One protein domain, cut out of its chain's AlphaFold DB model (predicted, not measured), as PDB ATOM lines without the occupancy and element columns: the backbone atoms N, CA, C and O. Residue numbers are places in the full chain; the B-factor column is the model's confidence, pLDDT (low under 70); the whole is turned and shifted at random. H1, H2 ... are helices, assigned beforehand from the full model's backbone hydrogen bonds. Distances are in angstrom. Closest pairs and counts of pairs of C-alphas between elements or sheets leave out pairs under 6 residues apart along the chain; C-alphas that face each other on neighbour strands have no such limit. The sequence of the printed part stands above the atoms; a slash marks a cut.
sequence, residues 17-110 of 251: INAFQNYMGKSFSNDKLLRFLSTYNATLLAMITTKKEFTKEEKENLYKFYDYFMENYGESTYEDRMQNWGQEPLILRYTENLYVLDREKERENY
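Overview. This is residues 17 to 110 of the 251 residues of an uncharacterized protein of Anaerostipes hadrus (UniProt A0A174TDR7). Three long helices make the body: H5 starts at the middle of H2 and crosses H3, and its residues 103 to 110 stick out as an arm. Short H1 and H4 pack near the start of H2, on two sides of it. The printed part has 94 residues with five named helices, H1 to H5 in chain order, and no named strand: all helix, compact, radius of gyration of the C-alphas 14.1 A, spans 44 by 28 by 26 A.

Along the chain. Find C-alpha 17 at (189.921, 151.220, 200.316), where H1, residues 17 to 24, begins. Next come H2, residues 30 to 49, 28.0 A long; H3, residues 56 to 74, 24.4 A; H4, residues 78 to 85; and H5, residues 90 to 110, 29.9 A, ending at (185.051, 164.288, 228.256).

Arrangement. Start at the hub, H2. Its residues 32 to 36 touch H1, the closest C-alphas, Met 24 and Lys 32, being 6.6 A apart. Its residues 30 to 34 only just touch H4, with 3 pairs of C-alphas within 8 A, closest Leu 34 and Arg 81. H3 touches H5 at a steep tilt of 58 degrees, closest C-alphas Leu 62 and Thr 95, 6.1 A. In H1 to H5 every O i to N i+4 pair is within hydrogen-bond range.

Size, cuts and confidence. The printed part has no cut, no link is long, and no printed residue is under 70 in pLDDT.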
ATOM      1  N   ILE A  17     188.572 151.065 200.874       91.56
ATOM      2  CA  ILE A  17     189.921 151.220 200.316       91.56
ATOM      3  C   ILE A  17     190.223 150.073 199.353       91.56
ATOM      4  O   ILE A  17     190.621 150.323 198.216       91.56
ATOM      5  N   ASN A  18     189.984 148.826 199.770       89.50
ATOM      6  CA  ASN A  18     190.229 147.654 198.925       89.50
ATOM      7  C   ASN A  18     189.363 147.700 197.665       89.50
ATOM      8  O   ASN A  18     189.867 147.520 196.560       89.50
ATOM      9  N   ALA A  19     188.079 148.015 197.819       88.81
ATOM     10  CA  ALA A  19     187.169 148.167 196.697       88.81
ATOM     11  C   ALA A  19     187.617 149.263 195.721       88.81
ATOM     12  O   ALA A  19     187.572 149.073 194.504       88.81
ATOM     13  N   PHE A  20     188.068 150.402 196.248       90.88
ATOM     14  CA  PHE A  20     188.603 151.501 195.456       90.88
ATOM     15  C   PHE A  20     189.855 151.081 194.693       90.88
ATOM     16  O   PHE A  20     189.901 151.207 193.471       90.88
ATOM     17  N   GLN A  21     190.844 150.511 195.378       90.56
ATOM     18  CA  GLN A  21     192.086 150.043 194.763       90.56
ATOM     19  C   GLN A  21     191.820 148.983 193.684       90.56
ATOM     20  O   GLN A  21     192.365 149.070 192.581       90.56
ATOM     21  N   ASN A  22     190.914 148.039 193.953       88.75
ATOM     22  CA  ASN A  22     190.486 147.023 192.994       88.75
ATOM     23  C   ASN A  22     189.821 147.644 191.754       88.75
ATOM     24  O   ASN A  22     190.097 147.217 190.631       88.75
ATOM     25  N   TYR A  23     188.974 148.664 191.935       87.81
ATOM     26  CA  TYR A  23     188.292 149.349 190.833       87.81
ATOM     27  C   TYR A  23     189.247 150.192 189.974       87.81
ATOM     28  O   TYR A  23     189.166 150.186 188.741       87.81
ATOM     29  N   MET A  24     190.182 150.897 190.615       88.69
ATOM     30  CA  MET A  24     191.189 151.702 189.924       88.69
ATOM     31  C   MET A  24     192.154 150.817 189.121       88.69
ATOM     32  O   MET A  24     192.491 151.132 187.972       88.69
ATOM     33  N   GLY A  25     192.521 149.655 189.670       85.50
ATOM     34  CA  GLY A  25     193.465 148.725 189.060       85.50
ATOM     35  C   GLY A  25     194.888 149.292 189.032       85.50
ATOM     36  O   GLY A  25     195.286 150.058 189.902       85.50
ATOM     37  N   LYS A  26     195.683 148.919 188.020       81.56
ATOM     38  CA  LYS A  26     197.110 149.299 187.934       81.56
ATOM     39  C   LYS A  26     197.370 150.743 187.491       81.56
ATOM     40  O   LYS A  26     198.499 151.205 187.607       81.56
ATOM     41  N   SER A  27     196.377 151.424 186.924       81.50
ATOM     42  CA  SER A  27     196.544 152.757 186.339       81.50
ATOM     43  C   SER A  27     195.441 153.688 186.815       81.50
ATOM     44  O   SER A  27     194.256 153.428 186.579       81.50
ATOM     45  N   PHE A  28     195.850 154.790 187.431       86.25
ATOM     46  CA  PHE A  28     194.953 155.840 187.878       86.25
ATOM     47  C   PHE A  28     194.247 156.538 186.698       86.25
ATOM     48  O   PHE A  28     194.811 156.673 185.612       86.25
ATOM     49  N   SER A  29     192.993 156.952 186.898       90.69
ATOM     50  CA  SER A  29     192.182 157.667 185.907       90.69
ATOM     51  C   SER A  29     191.103 158.495 186.603       90.69
ATOM     52  O   SER A  29     190.306 157.937 187.359       90.69
ATOM     53  N   ASN A  30     191.036 159.793 186.296       89.31
ATOM     54  CA  ASN A  30     190.027 160.686 186.875       89.31
ATOM     55  C   ASN A  30     188.599 160.245 186.523       89.31
ATOM     56  O   ASN A  30     187.769 160.160 187.418       89.31
ATOM     57  N   ASP A  31     188.314 159.832 185.281       90.00
ATOM     58  CA  ASP A  31     186.983 159.311 184.909       90.00
ATOM     59  C   ASP A  31     186.593 158.075 185.741       90.00
ATOM     60  O   ASP A  31     185.475 157.997 186.253       90.00
ATOM     61  N   LYS A  32     187.525 157.137 185.969       90.50
ATOM     62  CA  LYS A  32     187.263 155.985 186.848       90.50
ATOM     63  C   LYS A  32     186.991 156.418 188.287       90.50
ATOM     64  O   LYS A  32     186.028 155.949 188.888       90.50
ATOM     65  N   LEU A  33     187.805 157.318 188.829       93.38
ATOM     66  CA  LEU A  33     187.613 157.843 190.178       93.38
ATOM     67  C   LEU A  33     186.241 158.515 190.319       93.38
ATOM     68  O   LEU A  33     185.504 158.215 191.258       93.38
ATOM     69  N   LEU A  34     185.852 159.354 189.355       93.00
ATOM     70  CA  LEU A  34     184.564 160.043 189.371       93.00
ATOM     71  C   LEU A  34     183.390 159.056 189.286       93.00
ATOM     72  O   LEU A  34     182.389 159.228 189.987       93.00
ATOM     73  N   ARG A  35     183.514 157.984 188.490       91.25
ATOM     74  CA  ARG A  35     182.511 156.905 188.413       91.25
ATOM     75  C   ARG A  35     182.394 156.135 189.719       91.25
ATOM     76  O   ARG A  35     181.275 155.898 190.167       91.25
ATOM     77  N   PHE A  36     183.521 155.788 190.336       91.50
ATOM     78  CA  PHE A  36     183.529 155.131 191.637       91.50
ATOM     79  C   PHE A  36     182.781 155.993 192.656       91.50
ATOM     80  O   PHE A  36     181.755 155.574 193.185       91.50
ATOM     81  N   LEU A  37     183.206 157.244 192.845       92.94
ATOM     82  CA  LEU A  37     182.571 158.168 193.787       92.94
ATOM     83  C   LEU A  37     181.081 158.390 193.475       92.94
ATOM     84  O   LEU A  37     180.268 158.431 194.393       92.94
ATOM     85  N   SER A  38     180.693 158.459 192.195       90.56
ATOM     86  CA  SER A  38     179.286 158.565 191.773       90.56
ATOM     87  C   SER A  38     178.441 157.392 192.266       90.56
ATOM     88  O   SER A  38     177.358 157.596 192.819       90.56
ATOM     89  N   THR A  39     178.926 156.161 192.085       86.19
ATOM     90  CA  THR A  39     178.201 154.970 192.534       86.19
ATOM     91  C   THR A  39     178.037 154.965 194.047       86.19
ATOM     92  O   THR A  39     176.933 154.736 194.542       86.19
ATOM     93  N   TYR A  40     179.092 155.296 194.790       86.44
ATOM     94  CA  TYR A  40     179.014 155.331 196.247       86.44
ATOM     95  C   TYR A  40     178.157 156.465 196.781       86.44
ATOM     96  O   TYR A  40     177.446 156.264 197.761       86.44
ATOM     97  N   ASN A  41     178.150 157.623 196.122       90.25
ATOM     98  CA  ASN A  41     177.216 158.691 196.452       90.25
ATOM     99  C   ASN A  41     175.769 158.195 196.342       90.25
ATOM    100  O   ASN A  41     174.975 158.455 197.240       90.25
ATOM    101  N   ALA A  42     175.427 157.442 195.291       86.38
ATOM    102  CA  ALA A  42     174.084 156.887 195.131       86.38
ATOM    103  C   ALA A  42     173.746 155.853 196.220       86.38
ATOM    104  O   ALA A  42     172.663 155.904 196.807       86.38
ATOM    105  N   THR A  43     174.678 154.946 196.535       84.75
ATOM    106  CA  THR A  43     174.511 153.966 197.621       84.75
ATOM    107  C   THR A  43     174.322 154.652 198.973       84.75
ATOM    108  O   THR A  43     173.402 154.314 199.720       84.75
ATOM    109  N   LEU A  44     175.157 155.645 199.276       87.38
ATOM    110  CA  LEU A  44     175.105 156.380 200.528       87.38
ATOM    111  C   LEU A  44     173.834 157.224 200.639       87.38
ATOM    112  O   LEU A  44     173.194 157.230 201.689       87.38
ATOM    113  N   LEU A  45     173.418 157.874 199.550       88.19
ATOM    114  CA  LEU A  45     172.167 158.624 199.496       88.19
ATOM    115  C   LEU A  45     170.975 157.728 199.842       88.19
ATOM    116  O   LEU A  45     170.167 158.106 200.685       88.19
ATOM    117  N   ALA A  46     170.901 156.523 199.269       85.50
ATOM    118  CA  ALA A  46     169.839 155.571 199.589       85.50
ATOM    119  C   ALA A  46     169.821 155.211 201.086       85.50
ATOM    120  O   ALA A  46     168.761 155.231 201.711       85.50
ATOM    121  N   MET A  47     170.989 154.955 201.689       86.06
ATOM    122  CA  MET A  47     171.099 154.676 203.127       86.06
ATOM    123  C   MET A  47     170.620 155.860 203.980       86.06
ATOM    124  O   MET A  47     169.818 155.672 204.900       86.06
ATOM    125  N   ILE A  48     171.044 157.082 203.642       86.06
ATOM    126  CA  ILE A  48     170.645 158.311 204.342       86.06
ATOM    127  C   ILE A  48     169.135 158.541 204.230       86.06
ATOM    128  O   ILE A  48     168.480 158.813 205.234       86.06
ATOM    129  N   THR A  49     168.553 158.393 203.036       86.00
ATOM    130  CA  THR A  49     167.106 158.568 202.820       86.00
ATOM    131  C   THR A  49     166.283 157.578 203.643       86.00
ATOM    132  O   THR A  49     165.212 157.929 204.137       86.00
ATOM    133  N   THR A  50     166.803 156.369 203.876       85.62
ATOM    134  CA  THR A  50     166.173 155.377 204.765       85.62
ATOM    135  C   THR A  50     166.423 155.615 206.256       85.62
ATOM    136  O   THR A  50     166.007 154.798 207.072       85.62
ATOM    137  N   LYS A  51     167.082 156.722 206.629       85.44
ATOM    138  CA  LYS A  51     167.488 157.043 208.008       85.44
ATOM    139  C   LYS A  51     168.288 155.914 208.664       85.44
ATOM    140  O   LYS A  51     168.123 155.639 209.849       85.44
ATOM    141  N   LYS A  52     169.135 155.236 207.883       85.19
ATOM    142  CA  LYS A  52     169.992 154.171 208.399       85.19
ATOM    143  C   LYS A  52     170.919 154.728 209.480       85.19
ATOM    144  O   LYS A  52     171.660 155.678 209.236       85.19
ATOM    145  N   GLU A  53     170.937 154.074 210.634       86.25
ATOM    146  CA  GLU A  53     171.988 154.271 211.627       86.25
ATOM    147  C   GLU A  53     173.222 153.452 211.237       86.25
ATOM    148  O   GLU A  53     173.141 152.242 211.002       86.25
ATOM    149  N   PHE A  54     174.370 154.121 211.142       88.00
ATOM    150  CA  PHE A  54     175.643 153.475 210.843       88.00
ATOM    151  C   PHE A  54     176.231 152.853 212.105       88.00
ATOM    152  O   PHE A  54     176.357 153.507 213.143       88.00
ATOM    153  N   THR A  55     176.628 151.590 211.994       90.00
ATOM    154  CA  THR A  55     177.379 150.890 213.039       90.00
ATOM    155  C   THR A  55     178.798 151.450 213.167       90.00
ATOM    156  O   THR A  55     179.308 152.084 212.243       90.00
ATOM    157  N   LYS A  56     179.465 151.190 214.301       88.44
ATOM    158  CA  LYS A  56     180.853 151.626 214.529       88.44
ATOM    159  C   LYS A  56     181.801 151.149 213.420       88.44
ATOM    160  O   LYS A  56     182.572 151.941 212.899       88.44
ATOM    161  N   GLU A  57     181.690 149.884 213.020       88.94
ATOM    162  CA  GLU A  57     182.514 149.282 211.963       88.94
ATOM    163  C   GLU A  57     182.299 149.952 210.596       88.94
ATOM    164  O   GLU A  57     183.259 150.258 209.893       88.94
ATOM    165  N   GLU A  58     181.047 150.246 210.226       89.31
ATOM    166  CA  GLU A  58     180.745 150.935 208.964       89.31
ATOM    167  C   GLU A  58     181.311 152.360 208.950       89.31
ATOM    168  O   GLU A  58     181.820 152.805 207.922       89.31
ATOM    169  N   LYS A  59     181.257 153.063 210.090       90.19
ATOM    170  CA  LYS A  59     181.880 154.382 210.239       90.19
ATOM    171  C   LYS A  59     183.396 154.304 210.138       90.19
ATOM    172  O   LYS A  59     183.970 155.047 209.359       90.19
ATOM    173  N   GLU A  60     184.035 153.368 210.840       89.25
ATOM    174  CA  GLU A  60     185.487 153.155 210.754       89.25
ATOM    175  C   GLU A  60     185.944 152.848 209.315       89.25
ATOM    176  O   GLU A  60     187.018 153.281 208.903       89.25
ATOM    177  N   ASN A  61     185.136 152.130 208.527       90.19
ATOM    178  CA  ASN A  61     185.422 151.874 207.113       90.19
ATOM    179  C   ASN A  61     185.329 153.159 206.263       90.19
ATOM    180  O   ASN A  61     186.206 153.414 205.438       90.19
ATOM    181  N   LEU A  62     184.302 153.989 206.493       91.50
ATOM    182  CA  LEU A  62     184.159 155.304 205.854       91.50
ATOM    183  C   LEU A  62     185.323 156.236 206.213       91.50
ATOM    184  O   LEU A  62     185.942 156.796 205.315       91.50
ATOM    185  N   TYR A  63     185.646 156.338 207.501       90.88
ATOM    186  CA  TYR A  63     186.744 157.121 208.074       90.88
ATOM    187  C   TYR A  63     188.084 156.788 207.422       90.88
ATOM    188  O   TYR A  63     188.677 157.640 206.766       90.88
ATOM    189  N   LYS A  64     188.481 155.511 207.452       91.00
ATOM    190  CA  LYS A  64     189.726 155.054 206.820       91.00
ATOM    191  C   LYS A  64     189.775 155.373 205.329       91.00
ATOM    192  O   LYS A  64     190.826 155.737 204.810       91.00
ATOM    193  N   PHE A  65     188.657 155.206 204.623       92.38
ATOM    194  CA  PHE A  65     188.603 155.542 203.204       92.38
ATOM    195  C   PHE A  65     188.735 157.041 202.953       92.38
ATOM    196  O   PHE A  65     189.444 157.413 202.024       92.38
ATOM    197  N   TYR A  66     188.075 157.879 203.753       92.62
ATOM    198  CA  TYR A  66     188.200 159.329 203.657       92.62
ATOM    199  C   TYR A  66     189.657 159.757 203.840       92.62
ATOM    200  O   TYR A  66     190.187 160.416 202.950       92.62
ATOM    201  N   ASP A  67     190.322 159.306 204.906       89.75
ATOM    202  CA  ASP A  67     191.711 159.687 205.195       89.75
ATOM    203  C   ASP A  67     192.643 159.243 204.062       89.75
ATOM    204  O   ASP A  67     193.350 160.058 203.470       89.75
ATOM    205  N   TYR A  68     192.549 157.967 203.664       92.00
ATOM    206  CA  TYR A  68     193.309 157.422 202.540       92.00
ATOM    207  C   TYR A  68     193.060 158.202 201.241       92.00
ATOM    208  O   TYR A  68     193.998 158.507 200.502       92.00
ATOM    209  N   PHE A  69     191.799 158.516 200.928       93.75
ATOM    210  CA  PHE A  69     191.452 159.229 199.705       93.75
ATOM    211  C   PHE A  69     192.006 160.653 199.718       93.75
ATOM    212  O   PHE A  69     192.596 161.081 198.726       93.75
ATOM    213  N   MET A  70     191.836 161.377 200.825       91.50
ATOM    214  CA  MET A  70     192.275 162.764 200.946       91.50
ATOM    215  C   MET A  70     193.798 162.877 200.907       91.50
ATOM    216  O   MET A  70     194.310 163.724 200.178       91.50
ATOM    217  N   GLU A  71     194.513 161.977 201.585       88.25
ATOM    218  CA  GLU A  71     195.979 161.941 201.588       88.25
ATOM    219  C   GLU A  71     196.561 161.655 200.194       88.25
ATOM    220  O   GLU A  71     197.523 162.292 199.771       88.25
ATOM    221  N   ASN A  72     195.971 160.714 199.450       90.88
ATOM    222  CA  ASN A  72     196.568 160.223 198.203       90.88
ATOM    223  C   ASN A  72     196.020 160.912 196.938       90.88
ATOM    224  O   ASN A  72     196.702 160.961 195.913       90.88
ATOM    225  N   TYR A  73     194.784 161.416 196.980       92.62
ATOM    226  CA  TYR A  73     194.055 161.921 195.808       92.62
ATOM    227  C   TYR A  73     193.318 163.245 196.059       92.62
ATOM    228  O   TYR A  73     192.780 163.821 195.108       92.62
ATOM    229  N   GLY A  74     193.254 163.732 197.303       91.06
ATOM    230  CA  GLY A  74     192.431 164.880 197.688       91.06
ATOM    231  C   GLY A  74     192.765 166.141 196.897       91.06
ATOM    232  O   GLY A  74     191.888 166.688 196.224       91.06
ATOM    233  N   GLU A  75     194.031 166.557 196.921       91.44
ATOM    234  CA  GLU A  75     194.507 167.754 196.217       91.44
ATOM    235  C   GLU A  75     194.515 167.552 194.695       91.44
ATOM    236  O   GLU A  75     193.895 168.317 193.957       91.44
ATOM    237  N   SER A  76     195.138 166.470 194.221       93.50
ATOM    238  CA  SER A  76     195.369 166.227 192.789       93.50
ATOM    239  C   SER A  76     194.095 166.031 191.965       93.50
ATOM    240  O   SER A  76     194.127 166.210 190.751       93.50
ATOM    241  N   THR A  77     192.978 165.669 192.602       94.31
ATOM    242  CA  THR A  77     191.698 165.443 191.911       94.31
ATOM    243  C   THR A  77     190.651 166.511 192.225       94.31
ATOM    244  O   THR A  77     189.508 166.385 191.791       94.31
ATOM    245  N   TYR A  78     191.006 167.556 192.986       93.94
ATOM    246  CA  TYR A  78     190.050 168.550 193.489       93.94
ATOM    247  C   TYR A  78     189.275 169.242 192.368       93.94
ATOM    248  O   TYR A  78     188.042 169.257 192.387       93.94
ATOM    249  N   GLU A  79     189.982 169.756 191.361       95.69
ATOM    250  CA  GLU A  79     189.363 170.489 190.255       95.69
ATOM    251  C   GLU A  79     188.366 169.624 189.478       95.69
ATOM    252  O   GLU A  79     187.249 170.070 189.224       95.69
ATOM    253  N   ASP A  80     188.711 168.369 189.176       94.56
ATOM    254  CA  ASP A  80     187.814 167.444 188.475       94.56
ATOM    255  C   ASP A  80     186.546 167.147 189.286       94.56
ATOM    256  O   ASP A  80     185.442 167.106 188.737       94.56
ATOM    257  N   ARG A  81     186.673 166.973 190.612       94.69
ATOM    258  CA  ARG A  81     185.509 166.776 191.492       94.69
ATOM    259  C   ARG A  81     184.611 168.013 191.493       94.69
ATOM    260  O   ARG A  81     183.392 167.879 191.353       94.69
ATOM    261  N   MET A  82     185.195 169.208 191.599       95.81
ATOM    262  CA  MET A  82     184.436 170.462 191.580       95.81
ATOM    263  C   MET A  82     183.769 170.706 190.226       95.81
ATOM    264  O   MET A  82     182.608 171.100 190.192       95.81
ATOM    265  N   GLN A  83     184.445 170.432 189.111       94.50
ATOM    266  CA  GLN A  83     183.856 170.568 187.776       94.50
ATOM    267  C   GLN A  83     182.698 169.586 187.556       94.50
ATOM    268  O   GLN A  83     181.695 169.951 186.946       94.50
ATOM    269  N   ASN A  84     182.808 168.357 188.072       92.94
ATOM    270  CA  ASN A  84     181.797 167.326 187.856       92.94
ATOM    271  C   ASN A  84     180.526 167.518 188.707       92.94
ATOM    272  O   ASN A  84     179.428 167.242 188.225       92.94
ATOM    273  N   TRP A  85     180.642 167.978 189.960       92.69
ATOM    274  CA  TRP A  85     179.486 168.095 190.871       92.69
ATOM    275  C   TRP A  85     179.209 169.502 191.409       92.69
ATOM    276  O   TRP A  85     178.185 169.697 192.067       92.69
ATOM    277  N   GLY A  86     180.096 170.473 191.193       93.50
ATOM    278  CA  GLY A  86     180.025 171.807 191.806       93.50
ATOM    279  C   GLY A  86     180.288 171.827 193.318       93.50
ATOM    280  O   GLY A  86     180.143 172.871 193.947       93.50
ATOM    281  N   GLN A  87     180.616 170.679 193.914       92.44
ATOM    282  CA  GLN A  87     180.860 170.483 195.344       92.44
ATOM    283  C   GLN A  87     181.582 169.149 195.577       92.44
ATOM    284  O   GLN A  87     181.630 168.298 194.685       92.44
ATOM    285  N   GLU A  88     182.087 168.931 196.793       93.94
ATOM    286  CA  GLU A  88     182.695 167.648 197.161       93.94
ATOM    287  C   GLU A  88     181.678 166.484 197.087       93.94
ATOM    288  O   GLU A  88     180.498 166.665 197.424       93.94
ATOM    289  N   PRO A  89     182.107 165.270 196.677       93.62
ATOM    290  CA  PRO A  89     181.272 164.074 196.638       93.62
ATOM    291  C   PRO A  89     180.568 163.807 197.969       93.62
ATOM    292  O   PRO A  89     181.149 163.972 199.044       93.62
ATOM    293  N   LEU A  90     179.327 163.313 197.901       92.62
ATOM    294  CA  LEU A  90     178.517 163.018 199.085       92.62
ATOM    295  C   LEU A  90     179.236 162.088 200.070       92.62
ATOM    296  O   LEU A  90     179.155 162.338 201.266       92.62
ATOM    297  N   ILE A  91     179.947 161.063 199.588       92.00
ATOM    298  CA  ILE A  91     180.713 160.152 200.448       92.00
ATOM    299  C   ILE A  91     181.753 160.883 201.295       92.00
ATOM    300  O   ILE A  91     181.849 160.597 202.483       92.00
ATOM    301  N   LEU A  92     182.468 161.863 200.737       93.44
ATOM    302  CA  LEU A  92     183.486 162.601 201.483       93.44
ATOM    303  C   LEU A  92     182.833 163.540 202.499       93.44
ATOM    304  O   LEU A  92     183.100 163.435 203.692       93.44
ATOM    305  N   ARG A  93     181.882 164.369 202.053       92.69
ATOM    306  CA  ARG A  93     181.197 165.330 202.936       92.69
ATOM    307  C   ARG A  93     180.419 164.654 204.058       92.69
ATOM    308  O   ARG A  93     180.347 165.160 205.170       92.69
ATOM    309  N   TYR A  94     179.748 163.543 203.773       91.62
ATOM    310  CA  TYR A  94     178.974 162.841 204.793       91.62
ATOM    311  C   TYR A  94     179.889 162.152 205.804       91.62
ATOM    312  O   TYR A  94     179.593 162.179 206.993       91.62
ATOM    313  N   THR A  95     181.011 161.589 205.351       91.06
ATOM    314  CA  THR A  95     182.014 161.006 206.250       91.06
ATOM    315  C   THR A  95     182.621 162.066 207.166       91.06
ATOM    316  O   THR A  95     182.693 161.851 208.371       91.06
ATOM    317  N   GLU A  96     182.947 163.242 206.634       88.62
ATOM    318  CA  GLU A  96     183.381 164.397 207.428       88.62
ATOM    319  C   GLU A  96     182.322 164.819 208.464       88.62
ATOM    320  O   GLU A  96     182.632 165.003 209.639       88.62
ATOM    321  N   ASN A  97     181.041 164.875 208.082       89.50
ATOM    322  CA  ASN A  97     179.962 165.154 209.037       89.50
ATOM    323  C   ASN A  97     179.851 164.085 210.137       89.50
ATOM    324  O   ASN A  97     179.587 164.416 211.291       89.50
ATOM    325  N   LEU A  98     180.044 162.806 209.803       90.12
ATOM    326  CA  LEU A  98     180.068 161.732 210.797       90.12
ATOM    327  C   LEU A  98     181.242 161.898 211.772       90.12
ATOM    328  O   LEU A  98     181.028 161.760 212.976       90.12
ATOM    329  N   TYR A  99     182.430 162.261 211.270       85.44
ATOM    330  CA  TYR A  99     183.594 162.581 212.097       85.44
ATOM    331  C   TYR A  99     183.284 163.698 213.097       85.44
ATOM    332  O   TYR A  99     183.532 163.539 214.293       85.44
ATOM    333  N   VAL A 100     182.694 164.803 212.627       84.25
ATOM    334  CA  VAL A 100     182.313 165.935 213.484       84.25
ATOM    335  C   VAL A 100     181.324 165.492 214.564       84.25
ATOM    336  O   VAL A 100     181.553 165.752 215.742       84.25
ATOM    337  N   LEU A 101     180.270 164.758 214.193       87.31
ATOM    338  CA  LEU A 101     179.245 164.296 215.135       87.31
ATOM    339  C   LEU A 101     179.790 163.337 216.199       87.31
ATOM    340  O   LEU A 101     179.385 163.403 217.361       87.31
ATOM    341  N   ASP A 102     180.659 162.403 215.816       87.81
ATOM    342  CA  ASP A 102     181.243 161.465 216.776       87.81
ATOM    343  C   ASP A 102     182.218 162.177 217.711       87.81
ATOM    344  O   ASP A 102     182.195 161.935 218.918       87.81
ATOM    345  N   ARG A 103     182.983 163.137 217.196       84.00
ATOM    346  CA  ARG A 103     183.866 163.951 218.023       84.00
ATOM    347  C   ARG A 103     183.114 164.857 218.990       84.00
ATOM    348  O   ARG A 103     183.524 164.985 220.139       84.00
ATOM    349  N   GLU A 104     182.011 165.474 218.573       86.31
ATOM    350  CA  GLU A 104     181.157 166.257 219.474       86.31
ATOM    351  C   GLU A 104     180.660 165.398 220.644       86.31
ATOM    352  O   GLU A 104     180.775 165.804 221.802       86.31
ATOM    353  N   LYS A 105     180.223 164.162 220.372       89.75
ATOM    354  CA  LYS A 105     179.846 163.201 221.422       89.75
ATOM    355  C   LYS A 105     181.016 162.840 222.332       89.75
ATOM    356  O   LYS A 105     180.834 162.701 223.542       89.75
ATOM    357  N   GLU A 106     182.218 162.677 221.782       88.44
ATOM    358  CA  GLU A 106     183.419 162.437 222.585       88.44
ATOM    359  C   GLU A 106     183.756 163.634 223.480       88.44
ATOM    360  O   GLU A 106     184.025 163.443 224.668       88.44
ATOM    361  N   ARG A 107     183.642 164.872 222.982       90.00
ATOM    362  CA  ARG A 107     183.801 166.088 223.800       90.00
ATOM    363  C   ARG A 107     182.788 166.163 224.928       90.00
ATOM    364  O   ARG A 107     183.166 166.419 226.072       90.00
ATOM    365  N   GLU A 108     181.516 165.910 224.638       92.00
ATOM    366  CA  GLU A 108     180.476 165.839 225.666       92.00
ATOM    367  C   GLU A 108     180.821 164.784 226.723       92.00
ATOM    368  O   GLU A 108     180.691 165.027 227.927       92.00
ATOM    369  N   ASN A 109     181.324 163.627 226.286       93.81
ATOM    370  CA  ASN A 109     181.767 162.565 227.174       93.81
ATOM    371  C   ASN A 109     182.952 163.000 228.054       93.81
ATOM    372  O   ASN A 109     182.932 162.731 229.261       93.81
ATOM    373  N   TYR A 110     183.938 163.712 227.499       93.75
ATOM    374  CA  TYR A 110     185.051 164.288 228.256       93.75
ATOM    375  C   TYR A 110     184.566 165.277 229.317       93.75
ATOM    376  O   TYR A 110     184.954 165.164 230.479       93.75
TER     377      TYR A 110